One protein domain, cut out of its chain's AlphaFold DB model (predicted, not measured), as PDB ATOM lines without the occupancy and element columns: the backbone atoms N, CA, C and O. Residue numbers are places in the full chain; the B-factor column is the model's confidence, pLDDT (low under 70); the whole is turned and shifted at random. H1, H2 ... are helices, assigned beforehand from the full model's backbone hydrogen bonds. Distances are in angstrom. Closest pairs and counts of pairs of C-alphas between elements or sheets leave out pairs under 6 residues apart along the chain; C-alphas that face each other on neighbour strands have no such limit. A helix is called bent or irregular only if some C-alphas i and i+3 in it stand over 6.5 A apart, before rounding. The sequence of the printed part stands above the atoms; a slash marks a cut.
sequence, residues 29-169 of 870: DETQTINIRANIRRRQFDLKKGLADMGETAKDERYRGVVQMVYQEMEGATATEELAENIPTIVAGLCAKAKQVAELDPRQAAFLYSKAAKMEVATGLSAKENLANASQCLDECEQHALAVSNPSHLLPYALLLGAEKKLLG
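AT A GLANCE: This is residues 29 to 169 of the 870 residues of an uncharacterized protein of Candidatus Magasanikbacteria bacterium RIFOXYD2_FULL_41_14 (UniProt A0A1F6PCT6). The longest helix, H1, lies with H3 on one side of a helix in the middle, H7, while H5 and H6 pack on the other side of H7, so that five helices make a bundle whose members run roughly along one another. H4 packs on H5 away from H7, and the little helix H2 sits at one end, between H1 and H3 along the chain. The printed part has 141 residues with seven named helices, H1 to H7 in chain order, and no named strand; the class is all helix. The whole is compact, with a radius of gyration of the C-alphas of 14.6 A, and rounded, with spans of 40 by 34 by 32 A.

HOW THE PARTS SIT: H1, residues 29 to 53, touches H7, residues 151 to 168, at a shallow tilt of 25 degrees, opposite ways; their closest C-alphas, of Ile 40 and Leu 161, are 6.0 A apart. H7 is the hub, touching four other helices. It touches H3, residues 61 to 75, at a shallow tilt of 20 degrees, the same way, closest at the C-alphas of Glu 73 and Gly 162, 4.6 A apart. H1 and H3 are close but not clearly touching, with the closest C-alphas, of Gln 44 and Met 74, 6.0 A apart. H7 also touches H5, residues 106 to 123, at a shallow tilt of 31 degrees, the same way, with the C-alphas of Phe 111 and Pro 156 closest at 4.3 A. H6, residues 128 to 143, forms a hairpin with H7, opposite ways at a shallow tilt of 34 degrees, only just short of steep. H6 touches H7 with residues 131 to 138 alone, and H7 touches H6 with residues 156 to 164 alone; their closest C-alphas, of Leu 131 and Leu 160, are 6.8 A apart. H5 and H6 are a hairpin at a shallow tilt of 23 degrees, closest at the C-alphas of Ala 110 and Ala 134, 4.4 A. H4, residues 87 to 101, and H5 are another, at 13 degrees, closest at the C-alphas of Ala 98 and Ala 109, 4.3 A. H2, residues 55 to 59, and H3 touch only at the corner, and only just, with 3 pairs of C-alphas within 8 A; the closest are those of Ala 58 and Val 67, 7.0 A apart. Among the pairs that are apart are H1 and H5, H3 and H6, and H4 and H7. Every O i to N i+4 pair is within hydrogen-bond range in H1, H4, H5 and H6; the counts are 9 of 11 in H3, 11 of 14 in H7 and 0 of 1 in H2, where 2 of 2 O i to N i+3 pairs are within range.

IN THESE COORDINATES: H1 begins at C-alpha 29, (26.797, -8.212, -14.685), and measures 35.4 A to C-alpha 53, (55.283, -22.945, 0.317). H5 and H7 each measure 25.8 A, H6 22.6 A, H3 21.6 A, H4 21.1 A and H2 7.1 A from first to last C-alpha. H7 ends at C-alpha 168, (34.013, -4.326, -6.310), and has a kink of 29 degrees near residue 158. H3 is irregular, with C-alphas 62 and 65 7.6 A apart; H7 is irregular, but only just, with C-alphas 153 and 156 7.0 A apart.

THE WHOLE: The two C-alphas farthest apart are those of Asp 29 and Glu 61, 42.9 A. The printed part has no cut. The link from H3 to H4, of 11 residues, is long; the link from H6 to H7 is short, and the other four are tight. The mean pLDDT of the printed part is 92.4, and residues 79 to 84, in the long link, are under 70.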
ATOM      1  N   ASP A  29      26.023  -9.013 -15.644       92.31
ATOM      2  CA  ASP A  29      26.797  -8.212 -14.685       92.31
ATOM      3  C   ASP A  29      26.719  -8.776 -13.259       92.31
ATOM      4  O   ASP A  29      27.714  -8.806 -12.529       92.31
ATOM      5  N   GLU A  30      25.551  -9.280 -12.855       95.19
ATOM      6  CA  GLU A  30      25.355  -9.951 -11.566       95.19
ATOM      7  C   GLU A  30      26.175 -11.246 -11.486       95.19
ATOM      8  O   GLU A  30      26.884 -11.488 -10.504       95.19
ATOM      9  N   THR A  31      26.145 -12.048 -12.554       95.19
ATOM     10  CA  THR A  31      26.957 -13.268 -12.677       95.19
ATOM     11  C   THR A  31      28.448 -12.932 -12.649       95.19
ATOM     12  O   THR A  31      29.226 -13.563 -11.930       95.19
ATOM     13  N   GLN A  32      28.861 -11.893 -13.380       92.12
ATOM     14  CA  GLN A  32      30.236 -11.406 -13.375       92.12
ATOM     15  C   GLN A  32      30.662 -10.935 -11.976       92.12
ATOM     16  O   GLN A  32      31.773 -11.242 -11.545       92.12
ATOM     17  N   THR A  33      29.782 -10.269 -11.226       94.06
ATOM     18  CA  THR A  33      30.054  -9.814  -9.852       94.06
ATOM     19  C   THR A  33      30.332 -10.989  -8.910       94.06
ATOM     20  O   THR A  33      31.309 -10.955  -8.154       94.06
ATOM     21  N   ILE A  34      29.527 -12.057  -8.976       95.75
ATOM     22  CA  ILE A  34      29.756 -13.294  -8.205       95.75
ATOM     23  C   ILE A  34      31.099 -13.923  -8.600       95.75
ATOM     24  O   ILE A  34      31.892 -14.285  -7.727       95.75
ATOM     25  N   ASN A  35      31.396 -13.989  -9.900       93.06
ATOM     26  CA  ASN A  35      32.639 -14.561 -10.419       93.06
ATOM     27  C   ASN A  35      33.884 -13.813  -9.939       93.06
ATOM     28  O   ASN A  35      34.833 -14.450  -9.481       93.06
ATOM     29  N   ILE A  36      33.885 -12.478 -10.007       90.81
ATOM     30  CA  ILE A  36      35.023 -11.664  -9.559       90.81
ATOM     31  C   ILE A  36      35.229 -11.852  -8.051       90.81
ATOM     32  O   ILE A  36      36.349 -12.122  -7.622       90.81
ATOM     33  N   ARG A  37      34.165 -11.810  -7.235       94.75
ATOM     34  CA  ARG A  37      34.273 -12.039  -5.780       94.75
ATOM     35  C   ARG A  37      34.810 -13.438  -5.450       94.75
ATOM     36  O   ARG A  37      35.660 -13.580  -4.571       94.75
ATOM     37  N   ALA A  38      34.364 -14.465  -6.171       94.69
ATOM     38  CA  ALA A  38      34.875 -15.824  -6.011       94.69
ATOM     39  C   ALA A  38      36.365 -15.924  -6.393       94.69
ATOM     40  O   ALA A  38      37.145 -16.573  -5.693       94.69
ATOM     41  N   ASN A  39      36.778 -15.254  -7.473       91.50
ATOM     42  CA  ASN A  39      38.173 -15.199  -7.913       91.50
ATOM     43  C   ASN A  39      39.071 -14.443  -6.929       91.50
ATOM     44  O   ASN A  39      40.192 -14.885  -6.691       91.50
ATOM     45  N   ILE A  40      38.568 -13.387  -6.284       93.56
ATOM     46  CA  ILE A  40      39.273 -12.702  -5.192       93.56
ATOM     47  C   ILE A  40      39.625 -13.690  -4.079       93.56
ATOM     48  O   ILE A  40      40.786 -13.776  -3.684       93.56
ATOM     49  N   ARG A  41      38.653 -14.483  -3.605       93.38
ATOM     50  CA  ARG A  41      38.888 -15.487  -2.552       93.38
ATOM     51  C   ARG A  41      39.919 -16.537  -2.992       93.38
ATOM     52  O   ARG A  41      40.783 -16.905  -2.199       93.38
ATOM     53  N   ARG A  42      39.857 -16.988  -4.254       94.00
ATOM     54  CA  ARG A  42      40.825 -17.941  -4.836       94.00
ATOM     55  C   ARG A  42      42.239 -17.374  -4.846       94.00
ATOM     56  O   ARG A  42      43.120 -17.963  -4.234       94.00
ATOM     57  N   ARG A  43      42.428 -16.187  -5.431       93.75
ATOM     58  CA  ARG A  43      43.737 -15.522  -5.503       93.75
ATOM     59  C   ARG A  43      44.296 -15.203  -4.124       93.75
ATOM     60  O   ARG A  43      45.483 -15.399  -3.900       93.75
ATOM     61  N   GLN A  44      43.459 -14.773  -3.175       93.94
ATOM     62  CA  GLN A  44      43.879 -14.606  -1.779       93.94
ATOM     63  C   GLN A  44      44.465 -15.899  -1.214       93.94
ATOM     64  O   GLN A  44      45.522 -15.881  -0.591       93.94
ATOM     65  N   PHE A  45      43.789 -17.023  -1.420       93.56
ATOM     66  CA  PHE A  45      44.285 -18.305  -0.951       93.56
ATOM     67  C   PHE A  45      45.564 -18.741  -1.668       93.56
ATOM     68  O   PHE A  45      46.508 -19.154  -0.999       93.56
ATOM     69  N   ASP A  46      45.628 -18.607  -2.992       93.25
ATOM     70  CA  ASP A  46      46.810 -18.981  -3.774       93.25
ATOM     71  C   ASP A  46      48.036 -18.143  -3.372       93.25
ATOM     72  O   ASP A  46      49.137 -18.677  -3.258       93.25
ATOM     73  N   LEU A  47      47.842 -16.862  -3.035       95.12
ATOM     74  CA  LEU A  47      48.876 -15.996  -2.461       95.12
ATOM     75  C   LEU A  47      49.317 -16.450  -1.060       95.12
ATOM     76  O   LEU A  47      50.520 -16.563  -0.817       95.12
ATOM     77  N   LYS A  48      48.374 -16.754  -0.148       93.88
ATOM     78  CA  LYS A  48      48.692 -17.302   1.191       93.88
ATOM     79  C   LYS A  48      49.507 -18.589   1.067       93.88
ATOM     80  O   LYS A  48      50.530 -18.742   1.734       93.88
ATOM     81  N   LYS A  49      49.057 -19.499   0.201       92.81
ATOM     82  CA  LYS A  49      49.713 -20.776  -0.062       92.81
ATOM     83  C   LYS A  49      51.103 -20.565  -0.661       92.81
ATOM     84  O   LYS A  49      52.058 -21.126  -0.146       92.81
ATOM     85  N   GLY A  50      51.233 -19.713  -1.678       94.31
ATOM     86  CA  GLY A  50      52.516 -19.408  -2.311       94.31
ATOM     87  C   GLY A  50      53.545 -18.845  -1.329       94.31
ATOM     88  O   GLY A  50      54.702 -19.247  -1.368       94.31
ATOM     89  N   LEU A  51      53.132 -17.965  -0.410       94.62
ATOM     90  CA  LEU A  51      54.008 -17.461   0.654       94.62
ATOM     91  C   LEU A  51      54.413 -18.555   1.652       94.62
ATOM     92  O   LEU A  51      55.566 -18.596   2.073       94.62
ATOM     93  N   ALA A  52      53.491 -19.444   2.024       90.25
ATOM     94  CA  ALA A  52      53.783 -20.541   2.943       90.25
ATOM     95  C   ALA A  52      54.713 -21.597   2.326       90.25
ATOM     96  O   ALA A  52      55.672 -22.013   2.974       90.25
ATOM     97  N   ASP A  53      54.477 -21.973   1.065       91.69
ATOM     98  CA  ASP A  53      55.283 -22.945   0.317       91.69
ATOM     99  C   ASP A  53      56.745 -22.466   0.151       91.69
ATOM    100  O   ASP A  53      57.660 -23.279   0.041       91.69
ATOM    101  N   MET A  54      56.995 -21.150   0.195       93.75
ATOM    102  CA  MET A  54      58.345 -20.564   0.166       93.75
ATOM    103  C   MET A  54      59.133 -20.710   1.479       93.75
ATOM    104  O   MET A  54      60.354 -20.507   1.474       93.75
ATOM    105  N   GLY A  55      58.472 -21.029   2.598       92.56
ATOM    106  CA  GLY A  55      59.101 -21.245   3.902       92.56
ATOM    107  C   GLY A  55      60.026 -20.099   4.331       92.56
ATOM    108  O   GLY A  55      59.607 -18.948   4.452       92.56
ATOM    109  N   GLU A  56      61.304 -20.409   4.556       90.62
ATOM    110  CA  GLU A  56      62.313 -19.433   4.996       90.62
ATOM    111  C   GLU A  56      62.593 -18.331   3.962       90.62
ATOM    112  O   GLU A  56      62.930 -17.212   4.339       90.62
ATOM    113  N   THR A  57      62.377 -18.585   2.666       93.31
ATOM    114  CA  THR A  57      62.570 -17.559   1.622       93.31
ATOM    115  C   THR A  57      61.610 -16.385   1.808       93.31
ATOM    116  O   THR A  57      61.999 -15.235   1.617       93.31
ATOM    117  N   ALA A  58      60.366 -16.646   2.225       92.56
ATOM    118  CA  ALA A  58      59.392 -15.592   2.517       92.56
ATOM    119  C   ALA A  58      59.719 -14.814   3.806       92.56
ATOM    120  O   ALA A  58      59.197 -13.719   4.006       92.56
ATOM    121  N   LYS A  59      60.591 -15.352   4.668       92.50
ATOM    122  CA  LYS A  59      61.043 -14.708   5.913       92.50
ATOM    123  C   LYS A  59      62.352 -13.929   5.752       92.50
ATOM    124  O   LYS A  59      62.751 -13.233   6.682       92.50
ATOM    125  N   ASP A  60      63.019 -14.037   4.603       96.12
ATOM    126  CA  ASP A  60      64.261 -13.316   4.318       96.12
ATOM    127  C   ASP A  60      64.023 -11.797   4.331       96.12
ATOM    128  O   ASP A  60      63.106 -11.273   3.689       96.12
ATOM    129  N   GLU A  61      64.891 -11.080   5.044       95.44
ATOM    130  CA  GLU A  61      64.824  -9.631   5.223       95.44
ATOM    131  C   GLU A  61      64.750  -8.866   3.894       95.44
ATOM    132  O   GLU A  61      64.048  -7.859   3.790       95.44
ATOM    133  N   ARG A  62      65.414  -9.374   2.848       96.94
ATOM    134  CA  ARG A  62      65.432  -8.767   1.507       96.94
ATOM    135  C   ARG A  62      64.046  -8.702   0.870       96.94
ATOM    136  O   ARG A  62      63.808  -7.835   0.032       96.94
ATOM    137  N   TYR A  63      63.139  -9.601   1.254       97.06
ATOM    138  CA  TYR A  63      61.779  -9.660   0.726       97.06
ATOM    139  C   TYR A  63      60.726  -9.096   1.679       97.06
ATOM    140  O   TYR A  63      59.564  -9.021   1.285       97.06
ATOM    141  N   ARG A  64      61.097  -8.639   2.885       95.38
ATOM    142  CA  ARG A  64      60.147  -8.134   3.893       95.38
ATOM    143  C   ARG A  64      59.169  -7.103   3.317       95.38
ATOM    144  O   ARG A  64      57.964  -7.238   3.502       95.38
ATOM    145  N   GLY A  65      59.673  -6.121   2.566       95.94
ATOM    146  CA  GLY A  65      58.835  -5.088   1.943       95.94
ATOM    147  C   GLY A  65      57.900  -5.622   0.851       95.94
ATOM    148  O   GLY A  65      56.760  -5.179   0.740       95.94
ATOM    149  N   VAL A  66      58.346  -6.612   0.074       96.62
ATOM    150  CA  VAL A  66      57.524  -7.248  -0.969       96.62
ATOM    151  C   VAL A  66      56.419  -8.091  -0.342       96.62
ATOM    152  O   VAL A  66      55.269  -7.987  -0.752       96.62
ATOM    153  N   VAL A  67      56.745  -8.884   0.679       96.44
ATOM    154  CA  VAL A  67      55.773  -9.695   1.425       96.44
ATOM    155  C   VAL A  67      54.727  -8.799   2.085       96.44
ATOM    156  O   VAL A  67      53.533  -9.064   1.968       96.44
ATOM    157  N   GLN A  68      55.154  -7.693   2.701       95.38
ATOM    158  CA  GLN A  68      54.241  -6.695   3.254       95.38
ATOM    159  C   GLN A  68      53.307  -6.122   2.179       95.38
ATOM    160  O   GLN A  68      52.105  -6.028   2.410       95.38
ATOM    161  N   MET A  69      53.834  -5.789   0.998       95.56
ATOM    162  CA  MET A  69      53.025  -5.297  -0.118       95.56
ATOM    163  C   MET A  69      52.017  -6.348  -0.596       95.56
ATOM    164  O   MET A  69      50.854  -6.018  -0.804       95.56
ATOM    165  N   VAL A  70      52.421  -7.618  -0.707       96.31
ATOM    166  CA  VAL A  70      51.512  -8.722  -1.054       96.31
ATOM    167  C   VAL A  70      50.353  -8.797  -0.057       96.31
ATOM    168  O   VAL A  70      49.200  -8.822  -0.485       96.31
ATOM    169  N   TYR A  71      50.622  -8.747   1.252       94.81
ATOM    170  CA  TYR A  71      49.564  -8.739   2.271       94.81
ATOM    171  C   TYR A  71      48.661  -7.500   2.187       94.81
ATOM    172  O   TYR A  71      47.439  -7.633   2.240       94.81
ATOM    173  N   GLN A  72      49.224  -6.308   1.979       94.12
ATOM    174  CA  GLN A  72      48.438  -5.076   1.835       94.12
ATOM    175  C   GLN A  72      47.491  -5.129   0.630       94.12
ATOM    176  O   GLN A  72      46.318  -4.766   0.744       94.12
ATOM    177  N   GLU A  73      47.963  -5.614  -0.519       95.25
ATOM    178  CA  GLU A  73      47.112  -5.814  -1.696       95.25
ATOM    179  C   GLU A  73      46.052  -6.898  -1.458       95.25
ATOM    180  O   GLU A  73      44.893  -6.740  -1.845       95.25
ATOM    181  N   MET A  74      46.416  -7.986  -0.769       94.31
ATOM    182  CA  MET A  74      45.474  -9.039  -0.385       94.31
ATOM    183  C   MET A  74      44.361  -8.529   0.520       94.31
ATOM    184  O   MET A  74      43.260  -9.081   0.477       94.31
ATOM    185  N   GLU A  75      44.617  -7.512   1.335       91.38
ATOM    186  CA  GLU A  75      43.625  -6.832   2.169       91.38
ATOM    187  C   GLU A  75      42.836  -5.787   1.368       91.38
ATOM    188  O   GLU A  75      41.649  -5.592   1.629       91.38
ATOM    189  N   GLY A  76      43.420  -5.237   0.302       90.06
ATOM    190  CA  GLY A  76      42.894  -4.085  -0.434       90.06
ATOM    191  C   GLY A  76      43.214  -2.758   0.264       90.06
ATOM    192  O   GLY A  76      42.523  -1.768   0.041       90.06
ATOM    193  N   ALA A  77      44.227  -2.751   1.136       84.62
ATOM    194  CA  ALA A  77      44.563  -1.653   2.039       84.62
ATOM    195  C   ALA A  77      45.598  -0.667   1.469       84.62
ATOM    196  O   ALA A  77      45.953   0.306   2.135       84.62
ATOM    197  N   THR A  78      46.123  -0.890   0.263       72.56
ATOM    198  CA  THR A  78      47.159  -0.015  -0.290       72.56
ATOM    199  C   THR A  78      46.603   1.367  -0.607       72.56
ATOM    200  O   THR A  78      45.787   1.543  -1.517       72.56
ATOM    201  N   ALA A  79      47.110   2.364   0.122       62.91
ATOM    202  CA  ALA A  79      46.921   3.762  -0.212       62.91
ATOM    203  C   ALA A  79      47.385   3.986  -1.654       62.91
ATOM    204  O   ALA A  79      48.496   3.624  -2.045       62.91
ATOM    205  N   THR A  80      46.510   4.559  -2.468       62.94
ATOM    206  CA  THR A  80      46.938   5.179  -3.714       62.94
ATOM    207  C   THR A  80      47.761   6.391  -3.324       62.94
ATOM    208  O   THR A  80      47.191   7.367  -2.839       62.94
ATOM    209  N   GLU A  81      49.086   6.281  -3.454       56.34
ATOM    210  CA  GLU A  81      49.996   7.425  -3.351       56.34
ATOM    211  C   GLU A  81      49.441   8.596  -4.172       56.34
ATOM    212  O   GLU A  81      48.798   8.377  -5.206       56.34
ATOM    213  N   GLU A  82      49.640   9.809  -3.650       51.84
ATOM    214  CA  GLU A  82      49.112  11.076  -4.164       51.84
ATOM    215  C   GLU A  82      49.046  11.092  -5.695       51.84
ATOM    216  O   GLU A  82      50.047  10.918  -6.391       51.84
ATOM    217  N   LEU A  83      47.820  11.250  -6.205       58.88
ATOM    218  CA  LEU A  83      47.485  11.264  -7.624       58.88
ATOM    219  C   LEU A  83      48.361  12.292  -8.353       58.88
ATOM    220  O   LEU A  83      48.097  13.491  -8.303       58.88
ATOM    221  N   ALA A  84      49.389  11.812  -9.050       60.16
ATOM    222  CA  ALA A  84      50.172  12.635  -9.954       60.16
ATOM    223  C   ALA A  84      49.268  13.163 -11.079       60.16
ATOM    224  O   ALA A  84      48.530  12.399 -11.712       60.16
ATOM    225  N   GLU A  85      49.357  14.457 -11.380       70.69
ATOM    226  CA  GLU A  85      48.912  14.981 -12.670       70.69
ATOM    227  C   GLU A  85      49.590  14.121 -13.766       70.69
ATOM    228  O   GLU A  85      50.808  13.953 -13.727       70.69
ATOM    229  N   ASN A  86      48.815  13.535 -14.701       85.94
ATOM    230  CA  ASN A  86      49.231  12.651 -15.826       85.94
ATOM    231  C   ASN A  86      49.009  11.117 -15.719       85.94
ATOM    232  O   ASN A  86      49.654  10.354 -16.444       85.94
ATOM    233  N   ILE A  87      48.059  10.618 -14.917       88.81
ATOM    234  CA  ILE A  87      47.761   9.163 -14.840       88.81
ATOM    235  C   ILE A  87      47.456   8.490 -16.193       88.81
ATOM    236  O   ILE A  87      48.036   7.430 -16.436       88.81
ATOM    237  N   PRO A  88      46.643   9.061 -17.106       92.12
ATOM    238  CA  PRO A  88      46.396   8.439 -18.412       92.12
ATOM    239  C   PRO A  88      47.680   8.210 -19.223       92.12
ATOM    240  O   PRO A  88      47.845   7.167 -19.853       92.12
ATOM    241  N   THR A  89      48.625   9.152 -19.163       93.44
ATOM    242  CA  THR A  89      49.927   9.041 -19.836       93.44
ATOM    243  C   THR A  89      50.783   7.938 -19.216       93.44
ATOM    244  O   THR A  89      51.412   7.168 -19.942       93.44
ATOM    245  N   ILE A  90      50.786   7.821 -17.883       93.56
ATOM    246  CA  ILE A  90      51.519   6.762 -17.174       93.56
ATOM    247  C   ILE A  90      50.931   5.387 -17.510       93.56
ATOM    248  O   ILE A  90      51.683   4.472 -17.844       93.56
ATOM    249  N   VAL A  91      49.603   5.250 -17.473       94.94
ATOM    250  CA  VAL A  91      48.884   4.017 -17.833       94.94
ATOM    251  C   VAL A  91      49.221   3.604 -19.263       94.94
ATOM    252  O   VAL A  91      49.679   2.483 -19.471       94.94
ATOM    253  N   ALA A  92      49.121   4.518 -20.234       96.12
ATOM    254  CA  ALA A  92      49.476   4.233 -21.624       96.12
ATOM    255  C   ALA A  92      50.934   3.754 -21.772       96.12
ATOM    256  O   ALA A  92      51.203   2.798 -22.503       96.12
ATOM    257  N   GLY A  93      51.871   4.367 -21.039       97.06
ATOM    258  CA  GLY A  93      53.274   3.947 -21.004       97.06
ATOM    259  C   GLY A  93      53.480   2.549 -20.404       97.06
ATOM    260  O   GLY A  93      54.249   1.754 -20.948       97.06
ATOM    261  N   LEU A  94      52.770   2.221 -19.318       97.19
ATOM    262  CA  LEU A  94      52.793   0.887 -18.707       97.19
ATOM    263  C   LEU A  94      52.238  -0.173 -19.666       97.19
ATOM    264  O   LEU A  94      52.895  -1.193 -19.859       97.19
ATOM    265  N   CYS A  95      51.093   0.079 -20.306       97.75
ATOM    266  CA  CYS A  95      50.468  -0.844 -21.259       97.75
ATOM    267  C   CYS A  95      51.346  -1.074 -22.498       97.75
ATOM    268  O   CYS A  95      51.496  -2.212 -22.945       97.75
ATOM    269  N   ALA A  96      51.973  -0.020 -23.036       97.75
ATOM    270  CA  ALA A  96      52.901  -0.139 -24.161       97.75
ATOM    271  C   ALA A  96      54.115  -1.008 -23.800       97.75
ATOM    272  O   ALA A  96      54.494  -1.892 -24.569       97.75
ATOM    273  N   LYS A  97      54.690  -0.802 -22.607       97.94
ATOM    274  CA  LYS A  97      55.799  -1.621 -22.106       97.94
ATOM    275  C   LYS A  97      55.368  -3.064 -21.834       97.94
ATOM    276  O   LYS A  97      56.110  -3.976 -22.175       97.94
ATOM    277  N   ALA A  98      54.180  -3.273 -21.265       98.00
ATOM    278  CA  ALA A  98      53.630  -4.602 -21.006       98.00
ATOM    279  C   ALA A  98      53.494  -5.405 -22.305       98.00
ATOM    280  O   ALA A  98      53.979  -6.530 -22.384       98.00
ATOM    281  N   LYS A  99      52.950  -4.784 -23.358       97.94
ATOM    282  CA  LYS A  99      52.813  -5.403 -24.683       97.94
ATOM    283  C   LYS A  99      54.158  -5.790 -25.306       97.94
ATOM    284  O   LYS A  99      54.237  -6.812 -25.973       97.94
ATOM    285  N   GLN A 100      55.209  -4.996 -25.091       97.75
ATOM    286  CA  GLN A 100      56.556  -5.302 -25.592       97.75
ATOM    287  C   GLN A 100      57.199  -6.506 -24.894       97.75
ATOM    288  O   GLN A 100      58.000  -7.196 -25.516       97.75
ATOM    289  N   VAL A 101      56.884  -6.738 -23.614       97.56
ATOM    290  CA  VAL A 101      57.505  -7.813 -22.822       97.56
ATOM    291  C   VAL A 101      56.634  -9.063 -22.689       97.56
ATOM    292  O   VAL A 101      57.154 -10.079 -22.257       97.56
ATOM    293  N   ALA A 102      55.355  -9.026 -23.082       96.19
ATOM    294  CA  ALA A 102      54.398 -10.125 -22.893       96.19
ATOM    295  C   ALA A 102      54.874 -11.474 -23.452       96.19
ATOM    296  O   ALA A 102      54.766 -12.481 -22.763       96.19
ATOM    297  N   GLU A 103      55.469 -11.487 -24.647       94.31
ATOM    298  CA  GLU A 103      55.959 -12.726 -25.271       94.31
ATOM    299  C   GLU A 103      57.230 -13.287 -24.604       94.31
ATOM    300  O   GLU A 103      57.497 -14.483 -24.698       94.31
ATOM    301  N   LEU A 104      58.033 -12.439 -23.948       95.62
ATOM    302  CA  LEU A 104      59.335 -12.815 -23.376       95.62
ATOM    303  C   LEU A 104      59.266 -13.086 -21.869       95.62
ATOM    304  O   LEU A 104      59.929 -13.991 -21.367       95.62
ATOM    305  N   ASP A 105      58.494 -12.277 -21.149       96.31
ATOM    306  CA  ASP A 105      58.292 -12.349 -19.706       96.31
ATOM    307  C   ASP A 105      56.822 -12.012 -19.384       96.31
ATOM    308  O   ASP A 105      56.492 -10.874 -19.008       96.31
ATOM    309  N   PRO A 106      55.911 -12.995 -19.521       96.75
ATOM    310  CA  PRO A 106      54.492 -12.794 -19.242       96.75
ATOM    311  C   PRO A 106      54.247 -12.365 -17.787       96.75
ATOM    312  O   PRO A 106      53.307 -11.625 -17.502       96.75
ATOM    313  N   ARG A 107      55.134 -12.715 -16.846       96.38
ATOM    314  CA  ARG A 107      55.015 -12.295 -15.443       96.38
ATOM    315  C   ARG A 107      55.285 -10.801 -15.285       96.38
ATOM    316  O   ARG A 107      54.563 -10.115 -14.554       96.38
ATOM    317  N   GLN A 108      56.300 -10.276 -15.970       96.88
ATOM    318  CA  GLN A 108      56.564  -8.839 -15.999       96.88
ATOM    319  C   GLN A 108      55.443  -8.076 -16.717       96.88
ATOM    320  O   GLN A 108      55.046  -7.006 -16.248       96.88
ATOM    321  N   ALA A 109      54.891  -8.617 -17.805       97.88
ATOM    322  CA  ALA A 109      53.724  -8.025 -18.457       97.88
ATOM    323  C   ALA A 109      52.510  -7.984 -17.516       97.88
ATOM    324  O   ALA A 109      51.903  -6.923 -17.355       97.88
ATOM    325  N   ALA A 110      52.222  -9.082 -16.807       97.81
ATOM    326  CA  ALA A 110      51.160  -9.147 -15.805       97.81
ATOM    327  C   ALA A 110      51.346  -8.103 -14.695       97.81
ATOM    328  O   ALA A 110      50.380  -7.447 -14.299       97.81
ATOM    329  N   PHE A 111      52.579  -7.897 -14.215       97.69
ATOM    330  CA  PHE A 111      52.890  -6.850 -13.238       97.69
ATOM    331  C   PHE A 111      52.508  -5.458 -13.757       97.69
ATOM    332  O   PHE A 111      51.852  -4.683 -13.058       97.69
ATOM    333  N   LEU A 112      52.919  -5.139 -14.988       97.81
ATOM    334  CA  LEU A 112      52.694  -3.833 -15.604       97.81
ATOM    335  C   LEU A 112      51.206  -3.578 -15.874       97.81
ATOM    336  O   LEU A 112      50.714  -2.505 -15.521       97.81
ATOM    337  N   TYR A 113      50.481  -4.564 -16.412       98.38
ATOM    338  CA  TYR A 113      49.032  -4.474 -16.611       98.38
ATOM    339  C   TYR A 113      48.269  -4.362 -15.285       98.38
ATOM    340  O   TYR A 113      47.384  -3.518 -15.165       98.38
ATOM    341  N   SER A 114      48.651  -5.124 -14.254       97.19
ATOM    342  CA  SER A 114      48.022  -5.035 -12.925       97.19
ATOM    343  C   SER A 114      48.248  -3.666 -12.283       97.19
ATOM    344  O   SER A 114      47.341  -3.092 -11.680       97.19
ATOM    345  N   LYS A 115      49.448  -3.096 -12.454       96.06
ATOM    346  CA  LYS A 115      49.765  -1.741 -11.991       96.06
ATOM    347  C   LYS A 115      48.941  -0.684 -12.734       96.06
ATOM    348  O   LYS A 115      48.407   0.210 -12.085       96.06
ATOM    349  N   ALA A 116      48.810  -0.801 -14.056       96.19
ATOM    350  CA  ALA A 116      47.970   0.077 -14.871       96.19
ATOM    351  C   ALA A 116      46.495   0.018 -14.431       96.19
ATOM    352  O   ALA A 116      45.916   1.054 -14.105       96.19
ATOM    353  N   ALA A 117      45.940  -1.191 -14.289       95.50
ATOM    354  CA  ALA A 117      44.578  -1.413 -13.809       95.50
ATOM    355  C   ALA A 117      44.341  -0.778 -12.433       95.50
ATOM    356  O   ALA A 117      43.348  -0.087 -12.219       95.50
ATOM    357  N   LYS A 118      45.278  -0.947 -11.493       93.62
ATOM    358  CA  LYS A 118      45.185  -0.333 -10.163       93.62
ATOM    359  C   LYS A 118      45.112   1.199 -10.229       93.62
ATOM    360  O   LYS A 118      44.349   1.800  -9.472       93.62
ATOM    361  N   MET A 119      45.878   1.830 -11.123       93.00
ATOM    362  CA  MET A 119      45.848   3.286 -11.329       93.00
ATOM    363  C   MET A 119      44.543   3.759 -11.985       93.00
ATOM    364  O   MET A 119      44.034   4.818 -11.624       93.00
ATOM    365  N   GLU A 120      43.970   2.980 -12.902       93.25
ATOM    366  CA  GLU A 120      42.662   3.272 -13.505       93.25
ATOM    367  C   GLU A 120      41.531   3.172 -12.477       93.25
ATOM    368  O   GLU A 120      40.738   4.102 -12.340       93.25
ATOM    369  N   VAL A 121      41.509   2.104 -11.669       91.75
ATOM    370  CA  VAL A 121      40.527   1.962 -10.581       91.75
ATOM    371  C   VAL A 121      40.665   3.102  -9.565       91.75
ATOM    372  O   VAL A 121      39.671   3.579  -9.021       91.75
ATOM    373  N   ALA A 122      41.885   3.581  -9.309       88.94
ATOM    374  CA  ALA A 122      42.127   4.712  -8.419       88.94
ATOM    375  C   ALA A 122      41.535   6.039  -8.912       88.94
ATOM    376  O   ALA A 122      41.185   6.874  -8.082       88.94
ATOM    377  N   THR A 123      41.433   6.230 -10.228       89.56
ATOM    378  CA  THR A 123      40.935   7.460 -10.862       89.56
ATOM    379  C   THR A 123      39.494   7.361 -11.349       89.56
ATOM    380  O   THR A 123      38.976   8.323 -11.913       89.56
ATOM    381  N   GLY A 124      38.833   6.218 -11.144       89.19
ATOM    382  CA  GLY A 124      37.491   5.963 -11.669       89.19
ATOM    383  C   GLY A 124      37.455   5.705 -13.179       89.19
ATOM    384  O   GLY A 124      36.378   5.732 -13.772       89.19
ATOM    385  N   LEU A 125      38.606   5.453 -13.812       91.38
ATOM    386  CA  LEU A 125      38.678   4.997 -15.198       91.38
ATOM    387  C   LEU A 125      38.347   3.498 -15.288       91.38
ATOM    388  O   LEU A 125      38.492   2.736 -14.330       91.38
ATOM    389  N   SER A 126      37.899   3.058 -16.464       92.94
ATOM    390  CA  SER A 126      37.575   1.649 -16.701       92.94
ATOM    391  C   SER A 126      38.841   0.793 -16.763       92.94
ATOM    392  O   SER A 126      39.542   0.812 -17.768       92.94
ATOM    393  N   ALA A 127      39.056  -0.049 -15.753       94.62
ATOM    394  CA  ALA A 127      40.188  -0.978 -15.701       94.62
ATOM    395  C   ALA A 127      39.965  -2.323 -16.423       94.62
ATOM    396  O   ALA A 127      40.811  -3.213 -16.365       94.62
ATOM    397  N   LYS A 128      38.813  -2.512 -17.086       93.50
ATOM    398  CA  LYS A 128      38.368  -3.816 -17.616       93.50
ATOM    399  C   LYS A 128      39.383  -4.473 -18.561       93.50
ATOM    400  O   LYS A 128      39.631  -5.668 -18.435       93.50
ATOM    401  N   GLU A 129      39.960  -3.706 -19.485       95.81
ATOM    402  CA  GLU A 129      40.928  -4.221 -20.465       95.81
ATOM    403  C   GLU A 129      42.248  -4.626 -19.795       95.81
ATOM    404  O   GLU A 129      42.735  -5.734 -20.005       95.81
ATOM    405  N   ASN A 130      42.792  -3.778 -18.919       97.56
ATOM    406  CA  ASN A 130      44.052  -4.065 -18.234       97.56
ATOM    407  C   ASN A 130      43.934  -5.215 -17.226       97.56
ATOM    408  O   ASN A 130      44.871  -5.999 -17.098       97.56
ATOM    409  N   LEU A 131      42.785  -5.376 -16.561       95.19
ATOM    410  CA  LEU A 131      42.505  -6.553 -15.730       95.19
ATOM    411  C   LEU A 131      42.462  -7.841 -16.568       95.19
ATOM    412  O   LEU A 131      43.022  -8.856 -16.153       95.19
ATOM    413  N   ALA A 132      41.834  -7.802 -17.749       94.88
ATOM    414  CA  ALA A 132      41.772  -8.949 -18.654       94.88
ATOM    415  C   ALA A 132      43.166  -9.336 -19.172       94.88
ATOM    416  O   ALA A 132      43.547 -10.501 -19.075       94.88
ATOM    417  N   ASN A 133      43.955  -8.356 -19.625       97.44
ATOM    418  CA  ASN A 133      45.327  -8.574 -20.090       97.44
ATOM    419  C   ASN A 133      46.233  -9.103 -18.967       97.44
ATOM    420  O   ASN A 133      46.991 -10.047 -19.176       97.44
ATOM    421  N   ALA A 134      46.129  -8.544 -17.754       97.12
ATOM    422  CA  ALA A 134      46.865  -9.044 -16.596       97.12
ATOM    423  C   ALA A 134      46.513 -10.502 -16.280       97.12
ATOM    424  O   ALA A 134      47.416 -11.304 -16.054       97.12
ATOM    425  N   SER A 135      45.221 -10.856 -16.288       95.12
ATOM    426  CA  SER A 135      44.780 -12.234 -16.046       95.12
ATOM    427  C   SER A 135      45.291 -13.186 -17.126       95.12
ATOM    428  O   SER A 135      45.813 -14.237 -16.780       95.12
ATOM    429  N   GLN A 136      45.218 -12.802 -18.405       96.00
ATOM    430  CA  GLN A 136      45.725 -13.621 -19.507       96.00
ATOM    431  C   GLN A 136      47.223 -13.916 -19.347       96.00
ATOM    432  O   GLN A 136      47.638 -15.068 -19.441       96.00
ATOM    433  N   CYS A 137      48.036 -12.900 -19.045       97.31
ATOM    434  CA  CYS A 137      49.471 -13.095 -18.833       97.31
ATOM    435  C   CYS A 137      49.775 -13.996 -17.618       97.31
ATOM    436  O   CYS A 137      50.757 -14.736 -17.623       97.31
ATOM    437  N   LEU A 138      48.952 -13.949 -16.563       95.06
ATOM    438  CA  LEU A 138      49.084 -14.863 -15.423       95.06
ATOM    439  C   LEU A 138      48.708 -16.302 -15.793       95.06
ATOM    440  O   LEU A 138      49.422 -17.225 -15.404       95.06
ATOM    441  N   ASP A 139      47.653 -16.492 -16.585       93.81
ATOM    442  CA  ASP A 139      47.255 -17.810 -17.087       93.81
ATOM    443  C   ASP A 139      48.361 -18.412 -17.977       93.81
ATOM    444  O   ASP A 139      48.685 -19.595 -17.862       93.81
ATOM    445  N   GLU A 140      49.016 -17.597 -18.811       94.50
ATOM    446  CA  GLU A 140      50.194 -17.996 -19.599       94.50
ATOM    447  C   GLU A 140      51.370 -18.412 -18.695       94.50
ATOM    448  O   GLU A 140      52.029 -19.422 -18.958       94.50
ATOM    449  N   CYS A 141      51.611 -17.703 -17.583       93.31
ATOM    450  CA  CYS A 141      52.632 -18.100 -16.605       93.31
ATOM    451  C   CYS A 141      52.361 -19.491 -16.016       93.31
ATOM    452  O   CYS A 141      53.300 -20.270 -15.817       93.31
ATOM    453  N   GLU A 142      51.094 -19.802 -15.732       90.50
ATOM    454  CA  GLU A 142      50.670 -21.101 -15.204       90.50
ATOM    455  C   GLU A 142      50.788 -22.210 -16.257       90.50
ATOM    456  O   GLU A 142      51.318 -23.282 -15.957       90.50
ATOM    457  N   GLN A 143      50.383 -21.944 -17.502       92.31
ATOM    458  CA  GLN A 143      50.498 -22.894 -18.618       92.31
ATOM    459  C   GLN A 143      51.951 -23.253 -18.939       92.31
ATOM    460  O   GLN A 143      52.256 -24.412 -19.226       92.31
ATOM    461  N   HIS A 144      52.865 -22.284 -18.843       92.06
ATOM    462  CA  HIS A 144      54.301 -22.504 -19.009       92.06
ATOM    463  C   HIS A 144      54.995 -23.032 -17.742       92.06
ATOM    464  O   HIS A 144      56.218 -23.171 -17.734       92.06
ATOM    465  N   ALA A 145      54.233 -23.334 -16.681       89.12
ATOM    466  CA  ALA A 145      54.726 -23.829 -15.398       89.12
ATOM    467  C   ALA A 145      55.890 -22.989 -14.834       89.12
ATOM    468  O   ALA A 145      56.847 -23.522 -14.262       89.12
ATOM    469  N   LEU A 146      55.828 -21.661 -14.999       88.88
ATOM    470  CA  LEU A 146      56.876 -20.765 -14.521       88.88
ATOM    471  C   LEU A 146      56.917 -20.791 -12.991       88.88
ATOM    472  O   LEU A 146      56.062 -20.210 -12.320       88.88
ATOM    473  N   ALA A 147      57.950 -21.422 -12.432       88.25
ATOM    474  CA  ALA A 147      58.085 -21.598 -10.991       88.25
ATOM    475  C   ALA A 147      58.033 -20.262 -10.221       88.25
ATOM    476  O   ALA A 147      58.649 -19.252 -10.599       88.25
ATOM    477  N   VAL A 148      57.310 -20.264  -9.102       92.50
ATOM    478  CA  VAL A 148      57.271 -19.160  -8.141       92.50
ATOM    479  C   VAL A 148      58.362 -19.417  -7.097       92.50
ATOM    480  O   VAL A 148      58.165 -20.185  -6.166       92.50
ATOM    481  N   SER A 149      59.546 -18.827  -7.280       92.56
ATOM    482  CA  SER A 149      60.725 -19.102  -6.445       92.56
ATOM    483  C   SER A 149      61.014 -18.050  -5.372       92.56
ATOM    484  O   SER A 149      61.854 -18.286  -4.509       92.56
ATOM    485  N   ASN A 150      60.367 -16.884  -5.423       95.56
ATOM    486  CA  ASN A 150      60.538 -15.819  -4.434       95.56
ATOM    487  C   ASN A 150      59.275 -14.940  -4.331       95.56
ATOM    488  O   ASN A 150      58.469 -14.930  -5.269       95.56
ATOM    489  N   PRO A 151      59.113 -14.162  -3.242       97.00
ATOM    490  CA  PRO A 151      57.917 -13.349  -3.017       97.00
ATOM    491  C   PRO A 151      57.596 -12.334  -4.121       97.00
ATOM    492  O   PRO A 151      56.424 -12.054  -4.365       97.00
ATOM    493  N   SER A 152      58.589 -11.813  -4.850       96.62
ATOM    494  CA  SER A 152      58.348 -10.852  -5.941       96.62
ATOM    495  C   SER A 152      57.560 -11.457  -7.100       96.62
ATOM    496  O   SER A 152      56.859 -10.735  -7.805       96.62
ATOM    497  N   HIS A 153      57.610 -12.781  -7.279       96.38
ATOM    498  CA  HIS A 153      56.811 -13.468  -8.294       96.38
ATOM    499  C   HIS A 153      55.309 -13.474  -7.973       96.38
ATOM    500  O   HIS A 153      54.505 -13.666  -8.881       96.38
ATOM    501  N   LEU A 154      54.926 -13.237  -6.713       97.25
ATOM    502  CA  LEU A 154      53.531 -13.155  -6.270       97.25
ATOM    503  C   LEU A 154      52.936 -11.749  -6.432       97.25
ATOM    504  O   LEU A 154      51.720 -11.576  -6.383       97.25
ATOM    505  N   LEU A 155      53.775 -10.735  -6.647       96.19
ATOM    506  CA  LEU A 155      53.338  -9.344  -6.691       96.19
ATOM    507  C   LEU A 155      52.337  -9.015  -7.820       96.19
ATOM    508  O   LEU A 155      51.401  -8.262  -7.550       96.19
ATOM    509  N   PRO A 156      52.450  -9.566  -9.048       97.06
ATOM    510  CA  PRO A 156      51.439  -9.356 -10.087       97.06
ATOM    511  C   PRO A 156      50.054  -9.865  -9.662       97.06
ATOM    512  O   PRO A 156      49.067  -9.150  -9.804       97.06
ATOM    513  N   TYR A 157      49.993 -11.063  -9.066       96.62
ATOM    514  CA  TYR A 157      48.755 -11.651  -8.544       96.62
ATOM    515  C   TYR A 157      48.145 -10.784  -7.440       96.62
ATOM    516  O   TYR A 157      46.935 -10.562  -7.420       96.62
ATOM    517  N   ALA A 158      48.990 -10.276  -6.540       97.06
ATOM    518  CA  ALA A 158      48.571  -9.409  -5.451       97.06
ATOM    519  C   ALA A 158      48.000  -8.082  -5.982       97.06
ATOM    520  O   ALA A 158      46.885  -7.716  -5.627       97.06
ATOM    521  N   LEU A 159      48.692  -7.405  -6.904       96.31
ATOM    522  CA  LEU A 159      48.215  -6.149  -7.501       96.31
ATOM    523  C   LEU A 159      46.899  -6.318  -8.269       96.31
ATOM    524  O   LEU A 159      46.008  -5.476  -8.145       96.31
ATOM    525  N   LEU A 160      46.767  -7.399  -9.045       96.12
ATOM    526  CA  LEU A 160      45.528  -7.724  -9.749       96.12
ATOM    527  C   LEU A 160      44.367  -7.879  -8.757       96.12
ATOM    528  O   LEU A 160      43.315  -7.261  -8.918       96.12
ATOM    529  N   LEU A 161      44.595  -8.647  -7.691       96.25
ATOM    530  CA  LEU A 161      43.643  -8.862  -6.606       96.25
ATOM    531  C   LEU A 161      43.233  -7.551  -5.912       96.25
ATOM    532  O   LEU A 161      42.044  -7.328  -5.670       96.25
ATOM    533  N   GLY A 162      44.194  -6.677  -5.604       95.19
ATOM    534  CA  GLY A 162      43.936  -5.371  -4.995       95.19
ATOM    535  C   GLY A 162      43.081  -4.467  -5.889       95.19
ATOM    536  O   GLY A 162      42.130  -3.837  -5.415       95.19
ATOM    537  N   ALA A 163      43.352  -4.453  -7.199       94.06
ATOM    538  CA  ALA A 163      42.561  -3.708  -8.177       94.06
ATOM    539  C   ALA A 163      41.115  -4.234  -8.280       94.06
ATOM    540  O   ALA A 163      40.171  -3.442  -8.243       94.06
ATOM    541  N   GLU A 164      40.919  -5.554  -8.338       94.31
ATOM    542  CA  GLU A 164      39.585  -6.175  -8.378       94.31
ATOM    543  C   GLU A 164      38.772  -5.914  -7.108       94.31
ATOM    544  O   GLU A 164      37.578  -5.617  -7.181       94.31
ATOM    545  N   LYS A 165      39.412  -5.982  -5.935       94.31
ATOM    546  CA  LYS A 165      38.778  -5.641  -4.656       94.31
ATOM    547  C   LYS A 165      38.250  -4.214  -4.650       94.31
ATOM    548  O   LYS A 165      37.117  -3.983  -4.232       94.31
ATOM    549  N   LYS A 166      39.063  -3.269  -5.124       91.19
ATOM    550  CA  LYS A 166      38.689  -1.855  -5.174       91.19
ATOM    551  C   LYS A 166      37.584  -1.596  -6.201       91.19
ATOM    552  O   LYS A 166      36.666  -0.838  -5.903       91.19
ATOM    553  N   LEU A 167      37.608  -2.282  -7.349       90.12
ATOM    554  CA  LEU A 167      36.531  -2.231  -8.347       90.12
ATOM    555  C   LEU A 167      35.188  -2.705  -7.762       90.12
ATOM    556  O   LEU A 167      34.152  -2.103  -8.028       90.12
ATOM    557  N   LEU A 168      35.209  -3.753  -6.933       90.69
ATOM    558  CA  LEU A 168      34.013  -4.326  -6.310       90.69
ATOM    559  C   LEU A 168      33.504  -3.585  -5.072       90.69
ATOM    560  O   LEU A 168      32.394  -3.885  -4.633       90.69
ATOM    561  N   GLY A 169      34.268  -2.641  -4.510       83.88
ATOM    562  CA  GLY A 169      33.909  -1.933  -3.274       83.88
ATOM    563  C   GLY A 169      32.523  -1.273  -3.304       83.88
ATOM    564  O   GLY A 169      31.916  -1.096  -2.254       83.88
TER     565      GLY A 169